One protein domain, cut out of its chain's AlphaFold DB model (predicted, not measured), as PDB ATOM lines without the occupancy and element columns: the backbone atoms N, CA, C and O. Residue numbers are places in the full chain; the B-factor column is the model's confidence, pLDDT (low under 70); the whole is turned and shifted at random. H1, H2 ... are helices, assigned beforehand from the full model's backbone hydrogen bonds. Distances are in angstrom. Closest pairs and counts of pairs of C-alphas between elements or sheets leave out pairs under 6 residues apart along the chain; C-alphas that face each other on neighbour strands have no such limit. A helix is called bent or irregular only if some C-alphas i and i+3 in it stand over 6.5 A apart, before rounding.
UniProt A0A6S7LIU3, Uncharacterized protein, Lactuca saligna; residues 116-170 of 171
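AT A GLANCE: This is residues 116 to 170 of the 171 residues of an uncharacterized protein of Lactuca saligna (UniProt A0A6S7LIU3). A long kinked helix, H1, and a shorter helix, H2, make an open V with no contact between them, joined at its corner by residues 142 to 146. Beyond H2, residues 161 to 170 form a small turned-back tail. The printed part has 55 residues with two named helices, H1 then H2, and no named strand; its class is all helix. It is extended, with a radius of gyration of the C-alphas of 16.5 A, and flat, spanning 47 by 29 by 11 A.

HOW THE PARTS SIT: H1, residues 116 to 141, has a kink of 41 degrees near residue 132. It is only just irregular: C-alphas 132 and 135 are 6.6 A apart. A tight link of 5 residues joins it to H2, residues 147 to 160, and the two helices are apart, with no C-alpha of the one within 8 A of the other. Residues 116 to 150, of which 116 to 141 belong to H1 and 147 to 150 to H2, stand free. In H2 every O i to N i+4 pair is within hydrogen-bond range; in H1, 20 of 22 are. Residues 164 to 165 pair antiparallel with residues 168 to 169.

IN THESE COORDINATES: H1 begins at C-alpha 116 (101.057, -67.459, 86.375) and measures 36.0 A from first to last C-alpha. H2 measures 20.0 A and ends at C-alpha 160 (83.136, -36.017, 74.698).

THE WHOLE: The C-alphas farthest apart, of Asp 116 and Asp 166, are 47.5 A apart. The printed part has no cut. The model's pLDDT is under 70 at residues 129 to 145 and residue 167.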
ATOM      1  N   ASP A 116     102.053 -66.600  87.018       80.50
ATOM      2  CA  ASP A 116     101.057 -67.459  86.375       80.50
ATOM      3  C   ASP A 116      99.605 -67.111  86.747       80.50
ATOM      4  O   ASP A 116      98.736 -67.098  85.871       80.50
ATOM      5  N   ASP A 117      99.331 -66.790  88.015       84.31
ATOM      6  CA  ASP A 117      98.002 -66.365  88.472       84.31
ATOM      7  C   ASP A 117      97.634 -65.012  87.856       84.31
ATOM      8  O   ASP A 117      96.538 -64.869  87.308       84.31
ATOM      9  N   LEU A 118      98.576 -64.062  87.826       86.94
ATOM     10  CA  LEU A 118      98.380 -62.759  87.185       86.94
ATOM     11  C   LEU A 118      98.143 -62.902  85.674       86.94
ATOM     12  O   LEU A 118      97.227 -62.293  85.115       86.94
ATOM     13  N   ALA A 119      98.931 -63.739  84.997       84.44
ATOM     14  CA  ALA A 119      98.752 -64.012  83.574       84.44
ATOM     15  C   ALA A 119      97.396 -64.678  83.289       84.44
ATOM     16  O   ALA A 119      96.744 -64.367  82.285       84.44
ATOM     17  N   SER A 120      96.950 -65.576  84.171       84.19
ATOM     18  CA  SER A 120      95.642 -66.220  84.066       84.19
ATOM     19  C   SER A 120      94.497 -65.214  84.226       84.19
ATOM     20  O   SER A 120      93.523 -65.264  83.466       84.19
ATOM     21  N   GLU A 121      94.653 -64.250  85.136       85.88
ATOM     22  CA  GLU A 121      93.683 -63.196  85.413       85.88
ATOM     23  C   GLU A 121      93.596 -62.199  84.249       85.88
ATOM     24  O   GLU A 121      92.520 -62.004  83.682       85.88
ATOM     25  N   MET A 122      94.732 -61.696  83.754       89.94
ATOM     26  CA  MET A 122      94.776 -60.818  82.575       89.94
ATOM     27  C   MET A 122      94.192 -61.496  81.329       89.94
ATOM     28  O   MET A 122      93.472 -60.882  80.536       89.94
ATOM     29  N   LYS A 123      94.471 -62.789  81.142       85.31
ATOM     30  CA  LYS A 123      93.926 -63.574  80.028       85.31
ATOM     31  C   LYS A 123      92.414 -63.764  80.154       85.31
ATOM     32  O   LYS A 123      91.717 -63.777  79.135       85.31
ATOM     33  N   LYS A 124      91.898 -63.931  81.371       84.38
ATOM     34  CA  LYS A 124      90.461 -64.026  81.653       84.38
ATOM     35  C   LYS A 124      89.764 -62.696  81.371       84.38
ATOM     36  O   LYS A 124      88.745 -62.693  80.678       84.38
ATOM     37  N   ASP A 125      90.356 -61.587  81.792       80.81
ATOM     38  CA  ASP A 125      89.827 -60.245  81.551       80.81
ATOM     39  C   ASP A 125      89.810 -59.893  80.065       80.81
ATOM     40  O   ASP A 125      88.799 -59.421  79.538       80.81
ATOM     41  N   LEU A 126      90.877 -60.233  79.340       81.25
ATOM     42  CA  LEU A 126      90.927 -60.059  77.892       81.25
ATOM     43  C   LEU A 126      89.863 -60.903  77.181       81.25
ATOM     44  O   LEU A 126      89.230 -60.440  76.228       81.25
ATOM     45  N   GLN A 127      89.621 -62.135  77.637       79.00
ATOM     46  CA  GLN A 127      88.559 -62.981  77.093       79.00
ATOM     47  C   GLN A 127      87.161 -62.444  77.404       79.00
ATOM     48  O   GLN A 127      86.290 -62.520  76.537       79.00
ATOM     49  N   HIS A 128      86.936 -61.894  78.598       72.50
ATOM     50  CA  HIS A 128      85.680 -61.239  78.963       72.50
ATOM     51  C   HIS A 128      85.423 -60.004  78.092       72.50
ATOM     52  O   HIS A 128      84.341 -59.875  77.514       72.50
ATOM     53  N   LEU A 129      86.438 -59.159  77.897       68.06
ATOM     54  CA  LEU A 129      86.369 -58.011  76.996       68.06
ATOM     55  C   LEU A 129      86.097 -58.457  75.555       68.06
ATOM     56  O   LEU A 129      85.221 -57.911  74.885       68.06
ATOM     57  N   THR A 130      86.785 -59.497  75.080       63.34
ATOM     58  CA  THR A 130      86.657 -59.989  73.700       63.34
ATOM     59  C   THR A 130      85.302 -60.661  73.444       63.34
ATOM     60  O   THR A 130      84.709 -60.454  72.383       63.34
ATOM     61  N   LYS A 131      84.752 -61.396  74.423       64.25
ATOM     62  CA  LYS A 131      83.392 -61.966  74.363       64.25
ATOM     63  C   LYS A 131      82.299 -60.894  74.366       64.25
ATOM     64  O   LYS A 131      81.274 -61.104  73.731       64.25
ATOM     65  N   GLY A 132      82.523 -59.739  74.995       60.34
ATOM     66  CA  GLY A 132      81.660 -58.560  74.833       60.34
ATOM     67  C   GLY A 132      81.893 -57.803  73.513       60.34
ATOM     68  O   GLY A 132      80.990 -57.152  72.991       60.34
ATOM     69  N   THR A 133      83.091 -57.928  72.930       57.28
ATOM     70  CA  THR A 133      83.556 -57.138  71.774       57.28
ATOM     71  C   THR A 133      83.048 -57.630  70.413       57.28
ATOM     72  O   THR A 133      83.059 -56.875  69.435       57.28
ATOM     73  N   VAL A 134      82.543 -58.866  70.315       58.53
ATOM     74  CA  VAL A 134      81.956 -59.409  69.069       58.53
ATOM     75  C   VAL A 134      80.824 -58.534  68.525       58.53
ATOM     76  O   VAL A 134      80.696 -58.384  67.307       58.53
ATOM     77  N   ASN A 135      80.072 -57.871  69.407       62.44
ATOM     78  CA  ASN A 135      79.049 -56.917  68.995       62.44
ATOM     79  C   ASN A 135      79.653 -55.634  68.437       62.44
ATOM     80  O   ASN A 135      79.116 -55.097  67.479       62.44
ATOM     81  N   ILE A 136      80.788 -55.179  68.964       68.00
ATOM     82  CA  ILE A 136      81.419 -53.936  68.530       68.00
ATOM     83  C   ILE A 136      81.958 -54.123  67.116       68.00
ATOM     84  O   ILE A 136      81.617 -53.337  66.247       68.00
ATOM     85  N   ARG A 137      82.706 -55.204  66.831       69.88
ATOM     86  CA  ARG A 137      83.192 -55.502  65.465       69.88
ATOM     87  C   ARG A 137      82.042 -55.573  64.461       69.88
ATOM     88  O   ARG A 137      82.156 -55.026  63.370       69.88
ATOM     89  N   LYS A 138      80.940 -56.233  64.822       65.88
ATOM     90  CA  LYS A 138      79.749 -56.299  63.972       65.88
ATOM     91  C   LYS A 138      79.127 -54.913  63.779       65.88
ATOM     92  O   LYS A 138      78.832 -54.567  62.646       65.88
ATOM     93  N   MET A 139      79.035 -54.111  64.841       64.19
ATOM     94  CA  MET A 139      78.575 -52.722  64.794       64.19
ATOM     95  C   MET A 139      79.454 -51.867  63.864       64.19
ATOM     96  O   MET A 139      78.917 -51.151  63.026       64.19
ATOM     97  N   TRP A 140      80.787 -52.012  63.951       67.00
ATOM     98  CA  TRP A 140      81.788 -51.373  63.081       67.00
ATOM     99  C   TRP A 140      81.621 -51.763  61.610       67.00
ATOM    100  O   TRP A 140      81.803 -50.927  60.734       67.00
ATOM    101  N   MET A 141      81.245 -53.013  61.329       65.00
ATOM    102  CA  MET A 141      80.988 -53.494  59.965       65.00
ATOM    103  C   MET A 141      79.604 -53.095  59.433       65.00
ATOM    104  O   MET A 141      79.400 -53.072  58.225       65.00
ATOM    105  N   THR A 142      78.647 -52.790  60.314       67.12
ATOM    106  CA  THR A 142      77.305 -52.302  59.948       67.12
ATOM    107  C   THR A 142      77.195 -50.780  59.947       67.12
ATOM    108  O   THR A 142      76.102 -50.257  59.721       67.12
ATOM    109  N   LEU A 143      78.286 -50.056  60.222       67.12
ATOM    110  CA  LEU A 143      78.276 -48.602  60.128       67.12
ATOM    111  C   LEU A 143      77.946 -48.201  58.681       67.12
ATOM    112  O   LEU A 143      78.544 -48.739  57.744       67.12
ATOM    113  N   PRO A 144      76.990 -47.280  58.473       65.31
ATOM    114  CA  PRO A 144      76.681 -46.793  57.141       65.31
ATOM    115  C   PRO A 144      77.954 -46.199  56.537       65.31
ATOM    116  O   PRO A 144      78.603 -45.357  57.157       65.31
ATOM    117  N   ASN A 145      78.308 -46.639  55.326       67.38
ATOM    118  CA  ASN A 145      79.450 -46.130  54.560       67.38
ATOM    119  C   ASN A 145      79.138 -44.738  53.982       67.38
ATOM    120  O   ASN A 145      79.199 -44.500  52.779       67.38
ATOM    121  N   VAL A 146      78.699 -43.839  54.857       75.81
ATOM    122  CA  VAL A 146      78.397 -42.450  54.561       75.81
ATOM    123  C   VAL A 146      79.442 -41.634  55.316       75.81
ATOM    124  O   VAL A 146      79.433 -41.631  56.552       75.81
ATOM    125  N   PRO A 147      80.363 -40.958  54.608       77.44
ATOM    126  CA  PRO A 147      81.496 -40.273  55.231       77.44
ATOM    127  C   PRO A 147      81.060 -39.198  56.239       77.44
ATOM    128  O   PRO A 147      81.764 -38.944  57.213       77.44
ATOM    129  N   GLU A 148      79.871 -38.621  56.064       79.44
ATOM    130  CA  GLU A 148      79.287 -37.624  56.968       79.44
ATOM    131  C   GLU A 148      78.923 -38.204  58.343       79.44
ATOM    132  O   GLU A 148      79.169 -37.566  59.366       79.44
ATOM    133  N   ILE A 149      78.401 -39.436  58.393       76.75
ATOM    134  CA  ILE A 149      78.011 -40.093  59.651       76.75
ATOM    135  C   ILE A 149      79.257 -40.505  60.434       76.75
ATOM    136  O   ILE A 149      79.325 -40.298  61.647       76.75
ATOM    137  N   LEU A 150      80.264 -41.037  59.737       83.25
ATOM    138  CA  LEU A 150      81.546 -41.383  60.342       83.25
ATOM    139  C   LEU A 150      82.242 -40.140  60.910       83.25
ATOM    140  O   LEU A 150      82.726 -40.167  62.041       83.25
ATOM    141  N   ARG A 151      82.233 -39.030  60.158       83.06
ATOM    142  CA  ARG A 151      82.748 -37.736  60.618       83.06
ATOM    143  C   ARG A 151      82.012 -37.261  61.872       83.06
ATOM    144  O   ARG A 151      82.668 -36.913  62.847       83.06
ATOM    145  N   GLY A 152      80.679 -37.327  61.881       84.56
ATOM    146  CA  GLY A 152      79.869 -36.970  63.049       84.56
ATOM    147  C   GLY A 152      80.169 -37.834  64.280       84.56
ATOM    148  O   GLY A 152      80.279 -37.313  65.388       84.56
ATOM    149  N   TRP A 153      80.379 -39.142  64.102       83.44
ATOM    150  CA  TRP A 153      80.769 -40.049  65.190       83.44
ATOM    151  C   TRP A 153      82.151 -39.731  65.763       83.44
ATOM    152  O   TRP A 153      82.321 -39.711  66.985       83.44
ATOM    153  N   ILE A 154      83.133 -39.464  64.901       84.50
ATOM    154  CA  ILE A 154      84.495 -39.106  65.316       84.50
ATOM    155  C   ILE A 154      84.494 -37.756  66.047       84.50
ATOM    156  O   ILE A 154      85.107 -37.646  67.107       84.50
ATOM    157  N   GLU A 155      83.767 -36.754  65.544       83.12
ATOM    158  CA  GLU A 155      83.632 -35.446  66.200       83.12
ATOM    159  C   GLU A 155      82.941 -35.552  67.564       83.12
ATOM    160  O   GLU A 155      83.441 -35.009  68.549       83.12
ATOM    161  N   MET A 156      81.832 -36.291  67.661       79.44
ATOM    162  CA  MET A 156      81.117 -36.511  68.925       79.44
ATOM    163  C   MET A 156      81.987 -37.233  69.964       79.44
ATOM    164  O   MET A 156      81.995 -36.878  71.146       79.44
ATOM    165  N   THR A 157      82.749 -38.234  69.523       82.12
ATOM    166  CA  THR A 157      83.653 -38.993  70.394       82.12
ATOM    167  C   THR A 157      84.815 -38.114  70.852       82.12
ATOM    168  O   THR A 157      85.086 -38.019  72.047       82.12
ATOM    169  N   GLY A 158      85.449 -37.390  69.924       83.38
ATOM    170  CA  GLY A 158      86.547 -36.476  70.221       83.38
ATOM    171  C   GLY A 158      86.150 -35.350  71.178       83.38
ATOM    172  O   GLY A 158      86.902 -35.043  72.100       83.38
ATOM    173  N   THR A 159      84.961 -34.767  71.003       80.94
ATOM    174  CA  THR A 159      84.435 -33.709  71.881       80.94
ATOM    175  C   THR A 159      84.065 -34.222  73.272       80.94
ATOM    176  O   THR A 159      84.428 -33.581  74.257       80.94
ATOM    177  N   SER A 160      83.437 -35.401  73.390       75.50
ATOM    178  CA  SER A 160      83.136 -36.017  74.698       75.50
ATOM    179  C   SER A 160      84.392 -36.380  75.490       75.50
ATOM    180  O   SER A 160      84.421 -36.222  76.706       75.50
ATOM    181  N   LEU A 161      85.444 -36.836  74.804       82.88
ATOM    182  CA  LEU A 161      86.750 -37.111  75.410       82.88
ATOM    183  C   LEU A 161      87.555 -35.833  75.709       82.88
ATOM    184  O   LEU A 161      88.625 -35.916  76.302       82.88
ATOM    185  N   GLY A 162      87.072 -34.657  75.291       81.62
ATOM    186  CA  GLY A 162      87.781 -33.383  75.434       81.62
ATOM    187  C   GLY A 162      88.998 -33.226  74.515       81.62
ATOM    188  O   GLY A 162      89.725 -32.248  74.648       81.62
ATOM    189  N   VAL A 163      89.205 -34.162  73.583       82.06
ATOM    190  CA  VAL A 163      90.309 -34.169  72.608       82.06
ATOM    191  C   VAL A 163      90.033 -33.195  71.463       82.06
ATOM    192  O   VAL A 163      90.958 -32.587  70.932       82.06
ATOM    193  N   LEU A 164      88.763 -33.023  71.086       71.56
ATOM    194  CA  LEU A 164      88.330 -32.035  70.101       71.56
ATOM    195  C   LEU A 164      87.497 -30.930  70.757       71.56
ATOM    196  O   LEU A 164      86.603 -31.204  71.553       71.56
ATOM    197  N   ARG A 165      87.716 -29.681  70.344       74.94
ATOM    198  CA  ARG A 165      86.772 -28.572  70.527       74.94
ATOM    199  C   ARG A 165      86.576 -27.865  69.196       74.94
ATOM    200  O   ARG A 165      87.540 -27.614  68.481       74.94
ATOM    201  N   ASP A 166      85.318 -27.635  68.828       74.88
ATOM    202  CA  ASP A 166      84.933 -26.975  67.571       74.88
ATOM    203  C   ASP A 166      85.529 -27.631  66.307       74.88
ATOM    204  O   ASP A 166      85.916 -26.961  65.351       74.88
ATOM    205  N   GLY A 167      85.659 -28.963  66.312       67.81
ATOM    206  CA  GLY A 167      86.256 -29.713  65.199       67.81
ATOM    207  C   GLY A 167      87.787 -29.636  65.120       67.81
ATOM    208  O   GLY A 167      88.372 -30.141  64.164       67.81
ATOM    209  N   LYS A 168      88.456 -29.025  66.105       75.38
ATOM    210  CA  LYS A 168      89.920 -28.917  66.188       75.38
ATOM    211  C   LYS A 168      90.451 -29.689  67.385       75.38
ATOM    212  O   LYS A 168      89.836 -29.689  68.447       75.38
ATOM    213  N   ILE A 169      91.597 -30.340  67.210       72.38
ATOM    214  CA  ILE A 169      92.292 -31.017  68.306       72.38
ATOM    215  C   ILE A 169      92.804 -29.940  69.265       72.38
ATOM    216  O   ILE A 169      93.497 -29.019  68.836       72.38
ATOM    217  N   VAL A 170      92.434 -30.042  70.540       72.56
ATOM    218  CA  VAL A 170      92.975 -29.173  71.587       72.56
ATOM    219  C   VAL A 170      94.307 -29.775  72.017       72.56
ATOM    220  O   VAL A 170      94.339 -30.897  72.521       72.56
TER     221      VAL A 170